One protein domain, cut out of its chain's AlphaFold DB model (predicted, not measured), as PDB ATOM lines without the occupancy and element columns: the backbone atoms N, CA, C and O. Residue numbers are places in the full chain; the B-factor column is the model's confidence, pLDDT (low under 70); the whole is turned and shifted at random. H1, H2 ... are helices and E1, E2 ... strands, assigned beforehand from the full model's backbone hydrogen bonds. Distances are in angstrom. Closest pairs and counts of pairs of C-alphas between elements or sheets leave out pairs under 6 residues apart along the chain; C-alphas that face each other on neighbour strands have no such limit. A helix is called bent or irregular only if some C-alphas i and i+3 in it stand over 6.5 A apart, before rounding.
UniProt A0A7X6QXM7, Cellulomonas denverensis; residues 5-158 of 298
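Overview. This is residues 5 to 158 of the 298 residues of a protein of Cellulomonas denverensis (UniProt A0A7X6QXM7). Two twisted sheets face each other as a sandwich with crossed strands, and helices H1 and H2 fill opposite open sides between them, H1 by E3 and E6, H2 by E1 and E9. H4, after a long link, packs on the end of E3, and short H3 sits by the smaller sheet. The 154 printed residues hold four named helices and nine named strands, in the order H1 E1 E2 H2 E3 E4 E5 E6 H3 E7 E8 E9 H4; one sheet is E2 E9 E5 E4 E3, mixed, the other E1 E7 E8 E6, antiparallel. The class is mixed, the whole compact, with a radius of gyration of the C-alphas of 14.5 A and spans of 44 by 33 by 33 A.

Along the chain. Find C-alpha 5 at (189.061, 371.215, 207.472); from there H1 runs 19.2 A to residue 18. Next come E1, residues 23 to 28, E2, 36 to 38, and H2, 42 to 49, only just irregular: C-alphas 43 and 46 are 6.9 A apart. E3, 53 to 60, begins at (208.683, 356.633, 214.277) and spans 20.9 A; E4, 63 to 70, spans 22.9 A and E5, 73 to 79, 20.1 A. Then follow E6, 83 to 88, H3, 90 to 93, E7, 103 to 107, E8, 112 to 117, E9, 121 to 127, and H4, 150 to 157, ending at (184.907, 354.672, 201.892).

Arrangement. The sheets' facing parts are 10.0 A centre to centre, their strands at 47 degrees. E3 E4 E5 form a meander of two hairpins, each strand the antiparallel neighbour of the one before; look for N 58 and O 65, 2.8 A, and N 66 and O 77, 2.8 A, within hydrogen-bond range. E9 is antiparallel to E5, with N 78 and O 124 at 2.8 A, and parallel to E2, with N 37 and O 121 at 2.8 A. In the other sheet find N 27 and O 104, 2.9 A, for E1 and E7; N 105 and O 113, 2.8 A, for the hairpin E7 and E8; N 86 and O 114, 2.8 A, for E8 and E6. E6, H3, E7 is a split strand-helix-strand unit, E8 between its strands, with a right-handed crossover; H3 only grazes this sheet with residues 90 to 93. H1 touches E3, the closest C-alphas being Ala 11 and Gly 57, 4.1 A. H2 touches E1, at Val 26 and Pro 46, 5.0 A. H4 and E3 are close but not clearly touching, with 2 pairs of C-alphas within 8 A, the closest being those of Met 60 and Ala 155, 5.6 A. Every O i to N i+4 pair is within range in H1 and H4; H2 has 1 of 4, with 3 of 5 O i to N i+3 pairs; H3 is too short.

Size, cuts and confidence. The C-alphas of Lys 95 and Asp 132 are the two farthest apart, 44.9 A. The printed part has no cut; the link E9 to H4, residues 128 to 149, is long. Residues 30, 32, 97 to 99 and 143 to 147 are under pLDDT 70.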
ATOM      1  N   PRO A   5     187.931 370.306 207.595       98.31
ATOM      2  CA  PRO A   5     189.061 371.215 207.472       98.31
ATOM      3  C   PRO A   5     190.050 371.075 208.631       98.31
ATOM      4  O   PRO A   5     191.255 371.196 208.418       98.31
ATOM      5  N   GLU A   6     189.578 370.780 209.845       98.25
ATOM      6  CA  GLU A   6     190.460 370.546 210.987       98.25
ATOM      7  C   GLU A   6     191.219 369.225 210.859       98.25
ATOM      8  O   GLU A   6     192.407 369.206 211.163       98.25
ATOM      9  N   SER A   7     190.593 368.141 210.387       97.88
ATOM     10  CA  SER A   7     191.301 366.868 210.187       97.88
ATOM     11  C   SER A   7     192.400 367.002 209.137       97.88
ATOM     12  O   SER A   7     193.531 366.589 209.387       97.88
ATOM     13  N   ALA A   8     192.103 367.646 208.003       98.06
ATOM     14  CA  ALA A   8     193.083 367.918 206.955       98.06
ATOM     15  C   ALA A   8     194.218 368.835 207.445       98.06
ATOM     16  O   ALA A   8     195.391 368.560 207.199       98.06
ATOM     17  N   THR A   9     193.885 369.893 208.190       98.31
ATOM     18  CA  THR A   9     194.884 370.808 208.763       98.31
ATOM     19  C   THR A   9     195.795 370.094 209.756       98.31
ATOM     20  O   THR A   9     197.014 370.228 209.689       98.31
ATOM     21  N   LEU A  10     195.214 369.341 210.695       98.50
ATOM     22  CA  LEU A  10     195.977 368.618 211.707       98.50
ATOM     23  C   LEU A  10     196.885 367.568 211.064       98.50
ATOM     24  O   LEU A  10     198.026 367.432 211.491       98.50
ATOM     25  N   ALA A  11     196.417 366.878 210.022       98.25
ATOM     26  CA  ALA A  11     197.214 365.914 209.271       98.25
ATOM     27  C   ALA A  11     198.445 366.569 208.630       98.25
ATOM     28  O   ALA A  11     199.567 366.164 208.924       98.25
ATOM     29  N   ALA A  12     198.254 367.664 207.887       98.31
ATOM     30  CA  ALA A  12     199.362 368.414 207.293       98.31
ATOM     31  C   ALA A  12     200.349 368.947 208.352       98.31
ATOM     32  O   ALA A  12     201.556 369.020 208.124       98.31
ATOM     33  N   GLN A  13     199.851 369.313 209.535       98.38
ATOM     34  CA  GLN A  13     200.686 369.753 210.652       98.38
ATOM     35  C   GLN A  13     201.477 368.613 211.295       98.38
ATOM     36  O   GLN A  13     202.605 368.857 211.722       98.38
ATOM     37  N   VAL A  14     200.909 367.406 211.370       98.56
ATOM     38  CA  VAL A  14     201.618 366.192 211.797       98.56
ATOM     39  C   VAL A  14     202.728 365.874 210.800       98.56
ATOM     40  O   VAL A  14     203.865 365.700 211.228       98.56
ATOM     41  N   ASP A  15     202.448 365.890 209.497       98.19
ATOM     42  CA  ASP A  15     203.467 365.653 208.466       98.19
ATOM     43  C   ASP A  15     204.624 366.647 208.582       98.19
ATOM     44  O   ASP A  15     205.788 366.261 208.656       98.19
ATOM     45  N   ALA A  16     204.306 367.940 208.660       98.06
ATOM     46  CA  ALA A  16     205.313 368.992 208.658       98.06
ATOM     47  C   ALA A  16     206.176 369.029 209.929       98.06
ATOM     48  O   ALA A  16     207.323 369.470 209.872       98.06
ATOM     49  N   GLN A  17     205.626 368.639 211.084       97.81
ATOM     50  CA  GLN A  17     206.290 368.836 212.381       97.81
ATOM     51  C   GLN A  17     206.767 367.540 213.032       97.81
ATOM     52  O   GLN A  17     207.693 367.586 213.843       97.81
ATOM     53  N   LEU A  18     206.132 366.407 212.725       98.12
ATOM     54  CA  LEU A  18     206.324 365.153 213.451       98.12
ATOM     55  C   LEU A  18     206.862 364.013 212.586       98.12
ATOM     56  O   LEU A  18     207.389 363.067 213.161       98.12
ATOM     57  N   ALA A  19     206.774 364.071 211.254       97.25
ATOM     58  CA  ALA A  19     207.286 362.993 210.406       97.25
ATOM     59  C   ALA A  19     208.773 362.702 210.696       97.25
ATOM     60  O   ALA A  19     209.613 363.602 210.753       97.25
ATOM     61  N   GLY A  20     209.091 361.427 210.919       97.31
ATOM     62  CA  GLY A  20     210.421 360.949 211.294       97.31
ATOM     63  C   GLY A  20     210.758 361.040 212.787       97.31
ATOM     64  O   GLY A  20     211.740 360.427 213.204       97.31
ATOM     65  N   ARG A  21     209.959 361.737 213.610       98.38
ATOM     66  CA  ARG A  21     210.154 361.785 215.069       98.38
ATOM     67  C   ARG A  21     209.873 360.435 215.697       98.38
ATOM     68  O   ARG A  21     208.871 359.796 215.375       98.38
ATOM     69  N   ARG A  22     210.721 360.018 216.635       98.56
ATOM     70  CA  ARG A  22     210.522 358.782 217.397       98.56
ATOM     71  C   ARG A  22     209.813 359.039 218.711       98.56
ATOM     72  O   ARG A  22     210.156 359.970 219.434       98.56
ATOM     73  N   VAL A  23     208.866 358.163 219.036       98.69
ATOM     74  CA  VAL A  23     208.218 358.118 220.346       98.69
ATOM     75  C   VAL A  23     209.187 357.499 221.351       98.69
ATOM     76  O   VAL A  23     209.532 356.324 221.252       98.69
ATOM     77  N   THR A  24     209.627 358.274 222.334       98.31
ATOM     78  CA  THR A  24     210.557 357.829 223.385       98.31
ATOM     79  C   THR A  24     209.854 357.453 224.683       98.31
ATOM     80  O   THR A  24     210.426 356.752 225.514       98.31
ATOM     81  N   GLY A  25     208.623 357.920 224.879       96.75
ATOM     82  CA  GLY A  25     207.838 357.660 226.079       96.75
ATOM     83  C   GLY A  25     206.348 357.761 225.800       96.75
ATOM     84  O   GLY A  25     205.915 358.498 224.917       96.75
ATOM     85  N   VAL A  26     205.557 357.000 226.549       96.94
ATOM     86  CA  VAL A  26     204.101 356.961 226.411       96.94
ATOM     87  C   VAL A  26     203.498 356.991 227.801       96.94
ATOM     88  O   VAL A  26     203.844 356.173 228.653       96.94
ATOM     89  N   GLN A  27     202.601 357.939 228.038       93.69
ATOM     90  CA  GLN A  27     201.899 358.081 229.307       93.69
ATOM     91  C   GLN A  27     200.402 358.020 229.045       93.69
ATOM     92  O   GLN A  27     199.867 358.742 228.202       93.69
ATOM     93  N   VAL A  28     199.728 357.151 229.781       90.94
ATOM     94  CA  VAL A  28     198.280 356.965 229.722       90.94
ATOM     95  C   VAL A  28     197.697 357.525 231.009       90.94
ATOM     96  O   VAL A  28     198.305 357.411 232.077       90.94
ATOM     97  N   ALA A  29     196.533 358.163 230.920       82.81
ATOM     98  CA  ALA A  29     195.877 358.721 232.094       82.81
ATOM     99  C   ALA A  29     195.720 357.677 233.206       82.81
ATOM    100  O   ALA A  29     195.104 356.636 233.007       82.81
ATOM    101  N   ALA A  30     196.166 358.011 234.418       66.94
ATOM    102  CA  ALA A  30     196.010 357.143 235.587       66.94
ATOM    103  C   ALA A  30     194.540 356.936 236.018       66.94
ATOM    104  O   ALA A  30     194.263 356.119 236.894       66.94
ATOM    105  N   ARG A  31     193.598 357.712 235.462       71.88
ATOM    106  CA  ARG A  31     192.165 357.618 235.765       71.88
ATOM    107  C   ARG A  31     191.372 357.391 234.478       71.88
ATOM    108  O   ARG A  31     191.365 358.288 233.630       71.88
ATOM    109  N   PRO A  32     190.675 356.253 234.353       69.31
ATOM    110  CA  PRO A  32     189.765 356.006 233.242       69.31
ATOM    111  C   PRO A  32     188.672 357.076 233.174       69.31
ATOM    112  O   PRO A  32     188.093 357.454 234.195       69.31
ATOM    113  N   ASN A  33     188.374 357.553 231.967       81.56
ATOM    114  CA  ASN A  33     187.208 358.385 231.691       81.56
ATOM    115  C   ASN A  33     186.257 357.566 230.805       81.56
ATOM    116  O   ASN A  33     186.626 357.287 229.667       81.56
ATOM    117  N   PRO A  34     185.052 357.198 231.281       83.94
ATOM    118  CA  PRO A  34     184.138 356.331 230.534       83.94
ATOM    119  C   PRO A  34     183.624 356.953 229.227       83.94
ATOM    120  O   PRO A  34     183.064 356.248 228.397       83.94
ATOM    121  N   PHE A  35     183.813 358.260 229.028       88.69
ATOM    122  CA  PHE A  35     183.470 358.953 227.785       88.69
ATOM    123  C   PHE A  35     184.631 359.001 226.780       88.69
ATOM    124  O   PHE A  35     184.525 359.659 225.745       88.69
ATOM    125  N   VAL A  36     185.751 358.341 227.086       91.19
ATOM    126  CA  VAL A  36     186.901 358.210 226.191       91.19
ATOM    127  C   VAL A  36     186.984 356.768 225.724       91.19
ATOM    128  O   VAL A  36     187.262 355.867 226.511       91.19
ATOM    129  N   HIS A  37     186.752 356.562 224.435       90.62
ATOM    130  CA  HIS A  37     186.825 355.254 223.806       90.62
ATOM    131  C   HIS A  37     188.257 354.980 223.346       90.62
ATOM    132  O   HIS A  37     188.755 355.629 222.422       90.62
ATOM    133  N   PHE A  38     188.905 354.028 224.004       91.50
ATOM    134  CA  PHE A  38     190.161 353.436 223.560       91.50
ATOM    135  C   PHE A  38     189.875 352.103 222.878       91.50
ATOM    136  O   PHE A  38     188.903 351.441 223.230       91.50
ATOM    137  N   THR A  39     190.723 351.716 221.928       89.44
ATOM    138  CA  THR A  39     190.781 350.322 221.469       89.44
ATOM    139  C   THR A  39     191.455 349.504 222.559       89.44
ATOM    140  O   THR A  39     192.596 349.820 222.905       89.44
ATOM    141  N   GLY A  40     190.766 348.500 223.097       88.62
ATOM    142  CA  GLY A  40     191.299 347.636 224.154       88.62
ATOM    143  C   GLY A  40     191.687 348.364 225.449       88.62
ATOM    144  O   GLY A  40     191.173 349.441 225.761       88.62
ATOM    145  N   ASP A  41     192.601 347.766 226.223       89.88
ATOM    146  CA  ASP A  41     193.134 348.388 227.442       89.88
ATOM    147  C   ASP A  41     194.221 349.419 227.086       89.88
ATOM    148  O   ASP A  41     195.293 349.047 226.592       89.88
ATOM    149  N   PRO A  42     194.015 350.721 227.366       90.81
ATOM    150  CA  PRO A  42     195.021 351.729 227.072       90.81
ATOM    151  C   PRO A  42     196.326 351.526 227.856       90.81
ATOM    152  O   PRO A  42     197.358 352.032 227.424       90.81
ATOM    153  N   ALA A  43     196.344 350.746 228.946       91.56
ATOM    154  CA  ALA A  43     197.580 350.372 229.639       91.56
ATOM    155  C   ALA A  43     198.566 349.578 228.757       91.56
ATOM    156  O   ALA A  43     199.761 349.562 229.054       91.56
ATOM    157  N   ALA A  44     198.096 348.974 227.659       92.88
ATOM    158  CA  ALA A  44     198.934 348.295 226.673       92.88
ATOM    159  C   ALA A  44     199.548 349.243 225.622       92.88
ATOM    160  O   ALA A  44     200.465 348.865 224.900       92.88
ATOM    161  N   TYR A  45     199.108 350.502 225.527       95.19
ATOM    162  CA  TYR A  45     199.590 351.419 224.482       95.19
ATOM    163  C   TYR A  45     201.093 351.712 224.585       95.19
ATOM    164  O   TYR A  45     201.733 351.810 223.538       95.19
ATOM    165  N   PRO A  46     201.710 351.831 225.782       96.19
ATOM    166  CA  PRO A  46     203.150 352.035 225.890       96.19
ATOM    167  C   PRO A  46     204.002 350.935 225.256       96.19
ATOM    168  O   PRO A  46     205.005 351.266 224.627       96.19
ATOM    169  N   SER A  47     203.618 349.659 225.380       94.69
ATOM    170  CA  SER A  47     204.394 348.552 224.797       94.69
ATOM    171  C   SER A  47     204.307 348.516 223.274       94.69
ATOM    172  O   SER A  47     205.235 348.029 222.634       94.69
ATOM    173  N   VAL A  48     203.231 349.058 222.695       94.81
ATOM    174  CA  VAL A  48     203.069 349.159 221.241       94.81
ATOM    175  C   VAL A  48     203.657 350.455 220.691       94.81
ATOM    176  O   VAL A  48     204.308 350.441 219.662       94.81
ATOM    177  N   LEU A  49     203.464 351.606 221.329       96.88
ATOM    178  CA  LEU A  49     203.819 352.894 220.722       96.88
ATOM    179  C   LEU A  49     205.282 353.307 220.941       96.88
ATOM    180  O   LEU A  49     205.825 354.045 220.120       96.88
ATOM    181  N   ALA A  50     205.931 352.861 222.022       97.06
ATOM    182  CA  ALA A  50     207.314 353.245 222.305       97.06
ATOM    183  C   ALA A  50     208.285 352.734 221.222       97.06
ATOM    184  O   ALA A  50     208.168 351.613 220.735       97.06
ATOM    185  N   GLY A  51     209.252 353.572 220.842       97.56
ATOM    186  CA  GLY A  51     210.276 353.281 219.831       97.56
ATOM    187  C   GLY A  51     209.855 353.553 218.382       97.56
ATOM    188  O   GLY A  51     210.728 353.791 217.536       97.56
ATOM    189  N   ARG A  52     208.546 353.589 218.098       98.00
ATOM    190  CA  ARG A  52     208.014 353.813 216.746       98.00
ATOM    191  C   ARG A  52     208.285 355.230 216.257       98.00
ATOM    192  O   ARG A  52     208.242 356.193 217.025       98.00
ATOM    193  N   ALA A  53     208.556 355.355 214.963       98.38
ATOM    194  CA  ALA A  53     208.683 356.633 214.277       98.38
ATOM    195  C   ALA A  53     207.327 357.067 213.717       98.38
ATOM    196  O   ALA A  53     206.620 356.257 213.125       98.38
ATOM    197  N   VAL A  54     206.975 358.340 213.866       98.44
ATOM    198  CA  VAL A  54     205.797 358.920 213.217       98.44
ATOM    199  C   VAL A  54     206.040 358.957 211.710       98.44
ATOM    200  O   VAL A  54     207.030 359.526 211.251       98.44
ATOM    201  N   THR A  55     205.145 358.354 210.934       97.62
ATOM    202  CA  THR A  55     205.250 358.303 209.469       97.62
ATOM    203  C   THR A  55     204.516 359.450 208.790       97.62
ATOM    204  O   THR A  55     204.929 359.876 207.716       97.62
ATOM    205  N   GLY A  56     203.465 359.971 209.422       97.19
ATOM    206  CA  GLY A  56     202.673 361.076 208.899       97.19
ATOM    207  C   GLY A  56     201.274 361.142 209.500       97.19
ATOM    208  O   GLY A  56     200.914 360.358 210.386       97.19
ATOM    209  N   GLY A  57     200.492 362.102 209.023       96.88
ATOM    210  CA  GLY A  57     199.103 362.321 209.382       96.88
ATOM    211  C   GLY A  57     198.170 362.120 208.191       96.88
ATOM    212  O   GLY A  57     198.426 362.602 207.096       96.88
ATOM    213  N   THR A  58     197.026 361.484 208.425       95.25
ATOM    214  CA  THR A  58     195.934 361.392 207.450       95.25
ATOM    215  C   THR A  58     194.665 361.987 208.049       95.25
ATOM    216  O   THR A  58     194.199 361.562 209.109       95.25
ATOM    217  N   GLY A  59     194.095 362.982 207.368       95.25
ATOM    218  CA  GLY A  59     192.801 363.564 207.713       95.25
ATOM    219  C   GLY A  59     191.685 362.826 206.983       95.25
ATOM    220  O   GLY A  59     191.686 362.768 205.756       95.25
ATOM    221  N   MET A  60     190.731 362.260 207.720       92.25
ATOM    222  CA  MET A  60     189.625 361.487 207.148       92.25
ATOM    223  C   MET A  60     188.323 361.893 207.817       92.25
ATOM    224  O   MET A  60     188.109 361.583 208.984       92.25
ATOM    225  N   ALA A  61     187.434 362.577 207.093       95.12
ATOM    226  CA  ALA A  61     186.182 363.070 207.663       95.12
ATOM    227  C   ALA A  61     186.435 363.870 208.966       95.12
ATOM    228  O   ALA A  61     187.135 364.882 208.949       95.12
ATOM    229  N   SER A  62     185.888 363.413 210.094       94.56
ATOM    230  CA  SER A  62     186.074 363.974 211.438       94.56
ATOM    231  C   SER A  62     187.186 363.293 212.251       94.56
ATOM    232  O   SER A  62     187.171 363.351 213.481       94.56
ATOM    233  N   PHE A  63     188.125 362.613 211.590       95.19
ATOM    234  CA  PHE A  63     189.218 361.873 212.216       95.19
ATOM    235  C   PHE A  63     190.586 362.390 211.779       95.19
ATOM    236  O   PHE A  63     190.815 362.657 210.599       95.19
ATOM    237  N   LEU A  64     191.513 362.459 212.731       96.75
ATOM    238  CA  LEU A  64     192.949 362.510 212.465       96.75
ATOM    239  C   LEU A  64     193.534 361.125 212.744       96.75
ATOM    240  O   LEU A  64     193.329 360.588 213.831       96.75
ATOM    241  N   ARG A  65     194.294 360.580 211.795       94.81
ATOM    242  CA  ARG A  65     195.056 359.335 211.948       94.81
ATOM    243  C   ARG A  65     196.537 359.660 211.883       94.81
ATOM    244  O   ARG A  65     196.960 360.368 210.977       94.81
ATOM    245  N   ILE A  66     197.310 359.187 212.847       97.56
ATOM    246  CA  ILE A  66     198.758 359.376 212.910       97.56
ATOM    247  C   ILE A  66     199.388 358.006 212.724       97.56
ATOM    248  O   ILE A  66     199.173 357.126 213.555       97.56
ATOM    249  N   GLY A  67     200.133 357.821 211.639       96.44
ATOM    250  CA  GLY A  67     200.856 356.581 211.393       96.44
ATOM    251  C   GLY A  67     202.120 356.511 212.245       96.44
ATOM    252  O   GLY A  67     202.842 357.504 212.374       96.44
ATOM    253  N   LEU A  68     202.386 355.348 212.837       97.31
ATOM    254  CA  LEU A  68     203.592 355.060 213.607       97.31
ATOM    255  C   LEU A  68     204.171 353.710 213.177       97.31
ATOM    256  O   LEU A  68     203.446 352.718 213.151       97.31
ATOM    257  N   ALA A  69     205.469 353.671 212.877       96.00
ATOM    258  CA  ALA A  69     206.138 352.490 212.336       96.00
ATOM    259  C   ALA A  69     207.356 352.042 213.155       96.00
ATOM    260  O   ALA A  69     208.145 352.872 213.620       96.00
ATOM    261  N   ASP A  70     207.533 350.727 213.272       94.62
ATOM    262  CA  ASP A  70     208.778 350.065 213.674       94.62
ATOM    263  C   ASP A  70     209.165 349.042 212.594       94.62
ATOM    264  O   ASP A  70     208.584 347.962 212.492       94.62
ATOM    265  N   GLY A  71     210.102 349.422 211.722       90.56
ATOM    266  CA  GLY A  71     210.373 348.670 210.496       90.56
ATOM    267  C   GLY A  71     209.136 348.618 209.595       90.56
ATOM    268  O   GLY A  71     208.582 349.664 209.254       90.56
ATOM    269  N   ASP A  72     208.712 347.404 209.239       87.62
ATOM    270  CA  ASP A  72     207.531 347.151 208.401       87.62
ATOM    271  C   ASP A  72     206.218 347.072 209.208       87.62
ATOM    272  O   ASP A  72     205.138 346.989 208.621       87.62
ATOM    273  N   ASP A  73     206.288 347.085 210.545       89.50
ATOM    274  CA  ASP A  73     205.101 347.062 211.399       89.50
ATOM    275  C   ASP A  73     204.545 348.477 211.595       89.50
ATOM    276  O   ASP A  73     205.217 349.349 212.153       89.50
ATOM    277  N   VAL A  74     203.311 348.703 211.136       90.75
ATOM    278  CA  VAL A  74     202.648 350.012 211.142       90.75
ATOM    279  C   VAL A  74     201.338 349.943 211.916       90.75
ATOM    280  O   VAL A  74     200.470 349.113 211.641       90.75
ATOM    281  N   VAL A  75     201.174 350.893 212.833       93.69
ATOM    282  CA  VAL A  75     199.929 351.149 213.561       93.69
ATOM    283  C   VAL A  75     199.475 352.588 213.337       93.69
ATOM    284  O   VAL A  75     200.280 353.480 213.069       93.69
ATOM    285  N   GLU A  76     198.177 352.834 213.468       93.38
ATOM    286  CA  GLU A  76     197.575 354.153 213.311       93.38
ATOM    287  C   GLU A  76     196.889 354.585 214.608       93.38
ATOM    288  O   GLU A  76     195.878 354.015 215.027       93.38
ATOM    289  N   LEU A  77     197.413 355.640 215.232       95.44
ATOM    290  CA  LEU A  77     196.757 356.312 216.347       95.44
ATOM    291  C   LEU A  77     195.694 357.266 215.794       95.44
ATOM    292  O   LEU A  77     196.009 358.286 215.182       95.44
ATOM    293  N   THR A  78     194.429 356.933 216.011       94.06
ATOM    294  CA  THR A  78     193.275 357.651 215.468       94.06
ATOM    295  C   THR A  78     192.541 358.423 216.558       94.06
ATOM    296  O   THR A  78     192.235 357.880 217.619       94.06
ATOM    297  N   VAL A  79     192.207 359.684 216.282       95.19
ATOM    298  CA  VAL A  79     191.400 360.536 217.163       95.19
ATOM    299  C   VAL A  79     190.218 361.147 216.428       95.19
ATOM    300  O   VAL A  79     190.345 361.536 215.268       95.19
ATOM    301  N   ASN A  80     189.067 361.233 217.098       93.75
ATOM    302  CA  ASN A  80     187.847 361.823 216.541       93.75
ATOM    303  C   ASN A  80     187.597 363.256 217.047       93.75
ATOM    304  O   ASN A  80     188.378 363.816 217.815       93.75
ATOM    305  N   ASP A  81     186.460 363.830 216.660       89.88
ATOM    306  CA  ASP A  81     186.058 365.211 216.922       89.88
ATOM    307  C   ASP A  81     186.002 365.646 218.394       89.88
ATOM    308  O   ASP A  81     186.075 366.846 218.689       89.88
ATOM    309  N   GLY A  82     185.896 364.682 219.302       91.00
ATOM    310  CA  GLY A  82     185.880 364.885 220.742       91.00
ATOM    311  C   GLY A  82     187.257 364.886 221.416       91.00
ATOM    312  O   GLY A  82     187.412 365.401 222.532       91.00
ATOM    313  N   ALA A  83     188.263 364.344 220.731       93.31
ATOM    314  CA  ALA A  83     189.645 364.295 221.171       93.31
ATOM    315  C   ALA A  83     190.473 365.394 220.497       93.31
ATOM    316  O   ALA A  83     190.273 365.765 219.343       93.31
ATOM    317  N   ARG A  84     191.422 365.946 221.248       93.38
ATOM    318  CA  ARG A  84     192.247 367.065 220.814       93.38
ATOM    319  C   ARG A  84     193.727 366.739 220.977       93.38
ATOM    320  O   ARG A  84     194.186 366.685 222.123       93.38
ATOM    321  N   PRO A  85     194.470 366.591 219.868       96.19
ATOM    322  CA  PRO A  85     195.923 366.550 219.897       96.19
ATOM    323  C   PRO A  85     196.490 367.956 220.139       96.19
ATOM    324  O   PRO A  85     195.931 368.967 219.705       96.19
ATOM    325  N   THR A  86     197.594 368.050 220.869       96.81
ATOM    326  CA  THR A  86     198.352 369.289 221.061       96.81
ATOM    327  C   THR A  86     199.836 368.967 221.183       96.81
ATOM    328  O   THR A  86     200.239 368.246 222.093       96.81
ATOM    329  N   LEU A  87     200.640 369.502 220.272       97.81
ATOM    330  CA  LEU A  87     202.090 369.447 220.296       97.81
ATOM    331  C   LEU A  87     202.630 370.501 221.262       97.81
ATOM    332  O   LEU A  87     202.379 371.700 221.127       97.81
ATOM    333  N   LEU A  88     203.379 370.033 222.250       97.12
ATOM    334  CA  LEU A  88     204.093 370.841 223.219       97.12
ATOM    335  C   LEU A  88     205.545 370.990 222.782       97.12
ATOM    336  O   LEU A  88     206.219 370.001 222.518       97.12
ATOM    337  N   THR A  89     206.051 372.218 222.795       97.00
ATOM    338  CA  THR A  89     207.491 372.486 222.662       97.00
ATOM    339  C   THR A  89     208.283 371.821 223.797       97.00
ATOM    340  O   THR A  89     207.715 371.604 224.873       97.00
ATOM    341  N   PRO A  90     209.603 371.596 223.652       97.12
ATOM    342  CA  PRO A  90     210.417 371.020 224.727       97.12
ATOM    343  C   PRO A  90     210.301 371.769 226.064       97.12
ATOM    344  O   PRO A  90     210.143 371.171 227.129       97.12
ATOM    345  N   ALA A  91     210.257 373.103 226.014       95.62
ATOM    346  CA  ALA A  91     210.089 373.940 227.201       95.62
ATOM    347  C   ALA A  91     208.712 373.777 227.882       95.62
ATOM    348  O   ALA A  91     208.590 373.970 229.094       95.62
ATOM    349  N   GLN A  92     207.662 373.459 227.119       94.31
ATOM    350  CA  GLN A  92     206.334 373.151 227.656       94.31
ATOM    351  C   GLN A  92     206.259 371.707 228.158       94.31
ATOM    352  O   GLN A  92     205.686 371.470 229.217       94.31
ATOM    353  N   ALA A  93     206.855 370.761 227.429       93.12
ATOM    354  CA  ALA A  93     206.845 369.335 227.735       93.12
ATOM    355  C   ALA A  93     207.584 368.996 229.038       93.12
ATOM    356  O   ALA A  93     207.169 368.067 229.732       93.12
ATOM    357  N   ALA A  94     208.617 369.774 229.388       92.06
ATOM    358  CA  ALA A  94     209.366 369.666 230.643       92.06
ATOM    359  C   ALA A  94     208.567 370.105 231.887       92.06
ATOM    360  O   ALA A  94     208.968 369.829 233.017       92.06
ATOM    361  N   LYS A  95     207.447 370.813 231.704       88.12
ATOM    362  CA  LYS A  95     206.572 371.224 232.806       88.12
ATOM    363  C   LYS A  95     205.520 370.142 233.063       88.12
ATOM    364  O   LYS A  95     205.042 369.523 232.110       88.12
ATOM    365  N   PRO A  96     205.079 369.951 234.320       77.56
ATOM    366  CA  PRO A  96     203.905 369.136 234.601       77.56
ATOM    367  C   PRO A  96     202.713 369.631 233.776       77.56
ATOM    368  O   PRO A  96     202.418 370.830 233.755       77.56
ATOM    369  N   VAL A  97     202.031 368.723 233.076       69.31
ATOM    370  CA  VAL A  97     200.868 369.093 232.262       69.31
ATOM    371  C   VAL A  97     199.763 369.586 233.199       69.31
ATOM    372  O   VAL A  97     199.264 368.836 234.032       69.31
ATOM    373  N   ALA A  98     199.374 370.858 233.066       62.16
ATOM    374  CA  ALA A  98     198.430 371.517 233.977       62.16
ATOM    375  C   ALA A  98     197.004 370.923 233.958       62.16
ATOM    376  O   ALA A  98     196.217 371.178 234.866       62.16
ATOM    377  N   LYS A  99     196.654 370.153 232.918       65.75
ATOM    378  CA  LYS A  99     195.385 369.425 232.783       65.75
ATOM    379  C   LYS A  99     195.664 367.932 232.630       65.75
ATOM    380  O   LYS A  99     196.635 367.555 231.978       65.75
ATOM    381  N   SER A 100     194.792 367.088 233.181       77.88
ATOM    382  CA  SER A 100     194.844 365.645 232.925       77.88
ATOM    383  C   SER A 100     194.694 365.396 231.422       77.88
ATOM    384  O   SER A 100     193.742 365.869 230.801       77.88
ATOM    385  N   HIS A 101     195.665 364.691 230.850       89.31
ATOM    386  CA  HIS A 101     195.618 364.166 229.491       89.31
ATOM    387  C   HIS A 101     195.071 362.743 229.517       89.31
ATOM    388  O   HIS A 101     195.110 362.102 230.564       89.31
ATOM    389  N   GLN A 102     194.565 362.275 228.379       93.00
ATOM    390  CA  GLN A 102     194.141 360.891 228.168       93.00
ATOM    391  C   GLN A 102     195.303 360.026 227.671       93.00
ATOM    392  O   GLN A 102     195.451 358.888 228.104       93.00
ATOM    393  N   LEU A 103     196.147 360.603 226.813       95.06
ATOM    394  CA  LEU A 103     197.354 359.989 226.272       95.06
ATOM    395  C   LEU A 103     198.413 361.076 226.044       95.06
ATOM    396  O   LEU A 103     198.077 362.211 225.698       95.06
ATOM    397  N   ARG A 104     199.684 360.742 226.236       95.81
ATOM    398  CA  ARG A 104     200.838 361.580 225.898       95.81
ATOM    399  C   ARG A 104     201.917 360.722 225.252       95.81
ATOM    400  O   ARG A 104     202.225 359.651 225.767       95.81
ATOM    401  N   LEU A 105     202.497 361.231 224.170       97.94
ATOM    402  CA  LEU A 105     203.669 360.680 223.499       97.94
ATOM    403  C   LEU A 105     204.826 361.667 223.664       97.94
ATOM    404  O   LEU A 105     204.729 362.805 223.206       97.94
ATOM    405  N   ASP A 106     205.890 361.251 224.337       98.00
ATOM    406  CA  ASP A 106     207.156 361.982 224.400       98.00
ATOM    407  C   ASP A 106     207.972 361.667 223.141       98.00
ATOM    408  O   ASP A 106     208.007 360.512 222.712       98.00
ATOM    409  N   LEU A 107     208.599 362.684 222.545       98.56
ATOM    410  CA  LEU A 107     209.338 362.569 221.288       98.56
ATOM    411  C   LEU A 107     210.846 362.776 221.485       98.56
ATOM    412  O   LEU A 107     211.292 363.396 222.453       98.56
ATOM    413  N   ASP A 108     211.636 362.276 220.536       98.44
ATOM    414  CA  ASP A 108     213.106 362.285 220.572       98.44
ATOM    415  C   ASP A 108     213.773 363.673 220.581       98.44
ATOM    416  O   ASP A 108     214.924 363.797 221.001       98.44
ATOM    417  N   ASP A 109     213.061 364.728 220.188       97.94
ATOM    418  CA  ASP A 109     213.520 366.119 220.271       97.94
ATOM    419  C   ASP A 109     213.124 366.820 221.581       97.94
ATOM    420  O   ASP A 109     213.326 368.028 221.743       97.94
ATOM    421  N   GLY A 110     212.553 366.069 222.524       97.88
ATOM    422  CA  GLY A 110     212.066 366.561 223.807       97.88
ATOM    423  C   GLY A 110     210.696 367.238 223.740       97.88
ATOM    424  O   GLY A 110     210.194 367.658 224.784       97.88
ATOM    425  N   SER A 111     210.079 367.361 222.560       97.94
ATOM    426  CA  SER A 111     208.676 367.763 222.430       97.94
ATOM    427  C   SER A 111     207.735 366.638 222.884       97.94
ATOM    428  O   SER A 111     208.156 365.513 223.161       97.94
ATOM    429  N   ALA A 112     206.442 366.942 223.014       97.38
ATOM    430  CA  ALA A 112     205.449 365.928 223.360       97.38
ATOM    431  C   ALA A 112     204.111 366.173 222.663       97.38
ATOM    432  O   ALA A 112     203.610 367.296 222.655       97.38
ATOM    433  N   LEU A 113     203.494 365.113 222.149       97.56
ATOM    434  CA  LEU A 113     202.137 365.145 221.619       97.56
ATOM    435  C   LEU A 113     201.152 364.692 222.700       97.56
ATOM    436  O   LEU A 113     201.200 363.557 223.173       97.56
ATOM    437  N   VAL A 114     200.256 365.587 223.108       95.81
ATOM    438  CA  VAL A 114     199.301 365.358 224.197       95.81
ATOM    439  C   VAL A 114     197.880 365.309 223.661       95.81
ATOM    440  O   VAL A 114     197.464 366.182 222.905       95.81
ATOM    441  N   PHE A 115     197.109 364.327 224.116       95.12
ATOM    442  CA  PHE A 115     195.717 364.134 223.742       95.12
ATOM    443  C   PHE A 115     194.807 364.417 224.932       95.12
ATOM    444  O   PHE A 115     194.946 363.823 226.005       95.12
ATOM    445  N   THR A 116     193.862 365.332 224.736       93.06
ATOM    446  CA  THR A 116     192.841 365.675 225.732       93.06
ATOM    447  C   THR A 116     191.444 365.489 225.160       93.06
ATOM    448  O   THR A 116     191.217 365.755 223.985       93.06
ATOM    449  N   VAL A 117     190.498 365.068 225.987       91.69
ATOM    450  CA  VAL A 117     189.089 364.885 225.635       91.69
ATOM    451  C   VAL A 117     188.252 365.792 226.523       91.69
ATOM    452  O   VAL A 117     188.448 365.835 227.737       91.69
ATOM    453  N   GLN A 118     187.340 366.558 225.921       81.12
ATOM    454  CA  GLN A 118     186.547 367.547 226.661       81.12
ATOM    455  C   GLN A 118     185.214 367.006 227.182       81.12
ATOM    456  O   GLN A 118     184.866 367.279 228.326       81.12
ATOM    457  N   MET A 119     184.456 366.277 226.360       85.50
ATOM    458  CA  MET A 119     183.141 365.740 226.743       85.50
ATOM    459  C   MET A 119     183.093 364.233 226.535       85.50
ATOM    460  O   MET A 119     182.967 363.477 227.487       85.50
ATOM    461  N   TYR A 120     183.245 363.824 225.283       90.56
ATOM    462  CA  TYR A 120     183.426 362.451 224.842       90.56
ATOM    463  C   TYR A 120     184.460 362.467 223.724       90.56
ATOM    464  O   TYR A 120     184.730 363.537 223.185       90.56
ATOM    465  N   GLY A 121     185.042 361.326 223.384       92.44
ATOM    466  CA  GLY A 121     185.976 361.224 222.270       92.44
ATOM    467  C   GLY A 121     186.550 359.824 222.144       92.44
ATOM    468  O   GLY A 121     186.334 358.978 223.005       92.44
ATOM    469  N   ALA A 122     187.289 359.590 221.073       92.31
ATOM    470  CA  ALA A 122     187.984 358.341 220.830       92.31
ATOM    471  C   ALA A 122     189.477 358.610 220.637       92.31
ATOM    472  O   ALA A 122     189.851 359.565 219.955       92.31
ATOM    473  N   ILE A 123     190.309 357.773 221.253       94.12
ATOM    474  CA  ILE A 123     191.754 357.692 221.030       94.12
ATOM    475  C   ILE A 123     192.041 356.213 220.805       94.12
ATOM    476  O   ILE A 123     192.189 355.452 221.754       94.12
ATOM    477  N   ARG A 124     192.029 355.796 219.545       92.25
ATOM    478  CA  ARG A 124     192.048 354.386 219.152       92.25
ATOM    479  C   ARG A 124     193.373 354.035 218.514       92.25
ATOM    480  O   ARG A 124     193.932 354.849 217.782       92.25
ATOM    481  N   LEU A 125     193.852 352.831 218.782       92.00
ATOM    482  CA  LEU A 125     195.031 352.282 218.135       92.00
ATOM    483  C   LEU A 125     194.576 351.200 217.168       92.00
ATOM    484  O   LEU A 125     193.988 350.208 217.582       92.00
ATOM    485  N   LEU A 126     194.808 351.435 215.885       88.38
ATOM    486  CA  LEU A 126     194.338 350.588 214.798       88.38
ATOM    487  C   LEU A 126     195.539 349.952 214.098       88.38
ATOM    488  O   LEU A 126     196.571 350.604 213.942       88.38
ATOM    489  N   GLY A 127     195.421 348.696 213.671       86.62
ATOM    490  CA  GLY A 127     196.420 348.082 212.804       86.62
ATOM    491  C   GLY A 127     196.293 348.581 211.363       86.62
ATOM    492  O   GLY A 127     195.350 349.295 211.011       86.62
ATOM    493  N   GLY A 128     197.232 348.169 210.507       78.06
ATOM    494  CA  GLY A 128     197.100 348.344 209.058       78.06
ATOM    495  C   GLY A 128     195.874 347.620 208.481       78.06
ATOM    496  O   GLY A 128     195.190 346.870 209.173       78.06
ATOM    497  N   LEU A 129     195.593 347.817 207.191       75.25
ATOM    498  CA  LEU A 129     194.467 347.155 206.524       75.25
ATOM    499  C   LEU A 129     194.822 345.724 206.074       75.25
ATOM    500  O   LEU A 129     195.949 345.439 205.658       75.25
ATOM    501  N   ASP A 130     193.874 344.796 206.167       75.88
ATOM    502  CA  ASP A 130     193.945 343.482 205.520       75.88
ATOM    503  C   ASP A 130     193.623 343.558 204.015       75.88
ATOM    504  O   ASP A 130     193.353 344.631 203.473       75.88
ATOM    505  N   GLU A 131     193.719 342.420 203.323       76.31
ATOM    506  CA  GLU A 131     193.476 342.325 201.874       76.31
ATOM    507  C   GLU A 131     192.034 342.693 201.487       76.31
ATOM    508  O   GLU A 131     191.794 343.171 200.379       76.31
ATOM    509  N   ASP A 132     191.094 342.548 202.424       72.50
ATOM    510  CA  ASP A 132     189.687 342.919 202.268       72.50
ATOM    511  C   ASP A 132     189.425 344.393 202.642       72.50
ATOM    512  O   ASP A 132     188.280 344.859 202.619       72.50
ATOM    513  N   GLY A 133     190.466 345.151 203.008       70.12
ATOM    514  CA  GLY A 133     190.361 346.552 203.412       70.12
ATOM    515  C   GLY A 133     189.727 346.759 204.792       70.12
ATOM    516  O   GLY A 133     189.185 347.843 205.061       70.12
ATOM    517  N   ARG A 134     189.760 345.740 205.662       73.81
ATOM    518  CA  ARG A 134     189.376 345.839 207.076       73.81
ATOM    519  C   ARG A 134     190.582 346.195 207.932       73.81
ATOM    520  O   ARG A 134     191.711 345.820 207.637       73.81
ATOM    521  N   THR A 135     190.332 346.912 209.018       76.69
ATOM    522  CA  THR A 135     191.367 347.235 210.003       76.69
ATOM    523  C   THR A 135     191.824 345.963 210.715       76.69
ATOM    524  O   THR A 135     190.994 345.238 211.262       76.69
ATOM    525  N   ARG A 136     193.133 345.685 210.714       80.38
ATOM    526  CA  ARG A 136     193.705 344.556 211.458       80.38
ATOM    527  C   ARG A 136     193.708 344.855 212.963       80.38
ATOM    528  O   ARG A 136     193.937 346.009 213.344       80.38
ATOM    529  N   PRO A 137     193.536 343.831 213.816       84.06
ATOM    530  CA  PRO A 137     193.754 343.967 215.251       84.06
ATOM    531  C   PRO A 137     195.195 344.390 215.539       84.06
ATOM    532  O   PRO A 137     196.110 344.091 214.767       84.06
ATOM    533  N   VAL A 138     195.403 345.048 216.677       88.06
ATOM    534  CA  VAL A 138     196.738 345.396 217.173       88.06
ATOM    535  C   VAL A 138     197.135 344.365 218.229       88.06
ATOM    536  O   VAL A 138     196.574 344.397 219.328       88.06
ATOM    537  N   PRO A 139     198.088 343.456 217.948       85.00
ATOM    538  CA  PRO A 139     198.465 342.411 218.892       85.00
ATOM    539  C   PRO A 139     198.844 342.977 220.266       85.00
ATOM    540  O   PRO A 139     199.663 343.889 220.374       85.00
ATOM    541  N   GLY A 140     198.245 342.426 221.323       82.88
ATOM    542  CA  GLY A 140     198.465 342.870 222.704       82.88
ATOM    543  C   GLY A 140     197.632 344.081 223.140       82.88
ATOM    544  O   GLY A 140     197.693 344.443 224.311       82.88
ATOM    545  N   VAL A 141     196.846 344.673 222.236       84.12
ATOM    546  CA  VAL A 141     195.889 345.753 222.530       84.12
ATOM    547  C   VAL A 141     194.467 345.314 222.195       84.12
ATOM    548  O   VAL A 141     193.577 345.481 223.021       84.12
ATOM    549  N   ASP A 142     194.267 344.715 221.021       76.50
ATOM    550  CA  ASP A 142     192.994 344.181 220.535       76.50
ATOM    551  C   ASP A 142     193.191 342.722 220.104       76.50
ATOM    552  O   ASP A 142     194.072 342.411 219.298       76.50
ATOM    553  N   ASP A 143     192.389 341.819 220.662       62.16
ATOM    554  CA  ASP A 143     192.366 340.390 220.351       62.16
ATOM    555  C   ASP A 143     191.370 340.034 219.228       62.16
ATOM    556  O   ASP A 143     191.066 338.862 219.004       62.16
ATOM    557  N   GLY A 144     190.924 341.037 218.462       61.91
ATOM    558  CA  GLY A 144     190.051 340.882 217.297       61.91
ATOM    559  C   GLY A 144     188.568 341.034 217.627       61.91
ATOM    560  O   GLY A 144     187.727 340.474 216.923       61.91
ATOM    561  N   GLY A 145     188.252 341.760 218.702       55.28
ATOM    562  CA  GLY A 145     186.894 341.909 219.225       55.28
ATOM    563  C   GLY A 145     186.139 343.150 218.738       55.28
ATOM    564  O   GLY A 145     184.915 343.194 218.871       55.28
ATOM    565  N   GLU A 146     186.819 344.160 218.182       62.72
ATOM    566  CA  GLU A 146     186.160 345.393 217.736       62.72
ATOM    567  C   GLU A 146     185.780 345.344 216.251       62.72
ATOM    568  O   GLU A 146     186.610 345.517 215.358       62.72
ATOM    569  N   GLU A 147     184.483 345.180 215.972       67.56
ATOM    570  CA  GLU A 147     183.951 345.467 214.640       67.56
ATOM    571  C   GLU A 147     184.186 346.940 214.275       67.56
ATOM    572  O   GLU A 147     184.033 347.859 215.087       67.56
ATOM    573  N   GLU A 148     184.522 347.172 213.010       75.69
ATOM    574  CA  GLU A 148     184.664 348.517 212.480       75.69
ATOM    575  C   GLU A 148     183.369 349.321 212.652       75.69
ATOM    576  O   GLU A 148     182.293 348.916 212.197       75.69
ATOM    577  N   SER A 149     183.469 350.504 213.267       79.56
ATOM    578  CA  SER A 149     182.289 351.330 213.476       79.56
ATOM    579  C   SER A 149     181.766 351.875 212.147       79.56
ATOM    580  O   SER A 149     182.513 352.144 211.202       79.56
ATOM    581  N   PHE A 150     180.457 352.132 212.093       85.25
ATOM    582  CA  PHE A 150     179.830 352.811 210.957       85.25
ATOM    583  C   PHE A 150     180.565 354.107 210.563       85.25
ATOM    584  O   PHE A 150     180.690 354.396 209.373       85.25
ATOM    585  N   TYR A 151     181.067 354.864 211.545       85.50
ATOM    586  CA  TYR A 151     181.760 356.132 211.316       85.50
ATOM    587  C   TYR A 151     183.149 355.939 210.701       85.50
ATOM    588  O   TYR A 151     183.487 356.670 209.773       85.50
ATOM    589  N   ASP A 152     183.915 354.945 211.159       83.50
ATOM    590  CA  ASP A 152     185.237 354.631 210.594       83.50
ATOM    591  C   ASP A 152     185.103 354.150 209.147       83.50
ATOM    592  O   ASP A 152     185.822 354.610 208.255       83.50
ATOM    593  N   ARG A 153     184.118 353.274 208.892       86.50
ATOM    594  CA  ARG A 153     183.820 352.792 207.542       86.50
ATOM    595  C   ARG A 153     183.436 353.944 206.624       86.50
ATOM    596  O   ARG A 153     184.021 354.091 205.558       86.50
ATOM    597  N   ALA A 154     182.490 354.782 207.050       89.31
ATOM    598  CA  ALA A 154     182.040 355.924 206.262       89.31
ATOM    599  C   ALA A 154     183.188 356.900 205.961       89.31
ATOM    600  O   ALA A 154     183.318 357.336 204.819       89.31
ATOM    601  N   ALA A 155     184.037 357.203 206.949       89.19
ATOM    602  CA  ALA A 155     185.194 358.080 206.781       89.19
ATOM    603  C   ALA A 155     186.221 357.540 205.773       89.19
ATOM    604  O   ALA A 155     186.867 358.331 205.092       89.19
ATOM    605  N   ARG A 156     186.368 356.213 205.667       86.81
ATOM    606  CA  ARG A 156     187.297 355.572 204.726       86.81
ATOM    607  C   ARG A 156     186.743 355.413 203.322       86.81
ATOM    608  O   ARG A 156     187.491 355.566 202.365       86.81
ATOM    609  N   THR A 157     185.469 355.062 203.192       87.31
ATOM    610  CA  THR A 157     184.907 354.672 201.892       87.31
ATOM    611  C   THR A 157     184.220 355.813 201.154       87.31
ATOM    612  O   THR A 157     183.972 355.690 199.956       87.31
ATOM    613  N   SER A 158     183.900 356.917 201.834       90.44
ATOM    614  CA  SER A 158     183.199 358.043 201.209       90.44
ATOM    615  C   SER A 158     184.185 359.066 200.639       90.44
ATOM    616  O   SER A 158     185.074 359.511 201.368       90.44
TER     617      SER A 158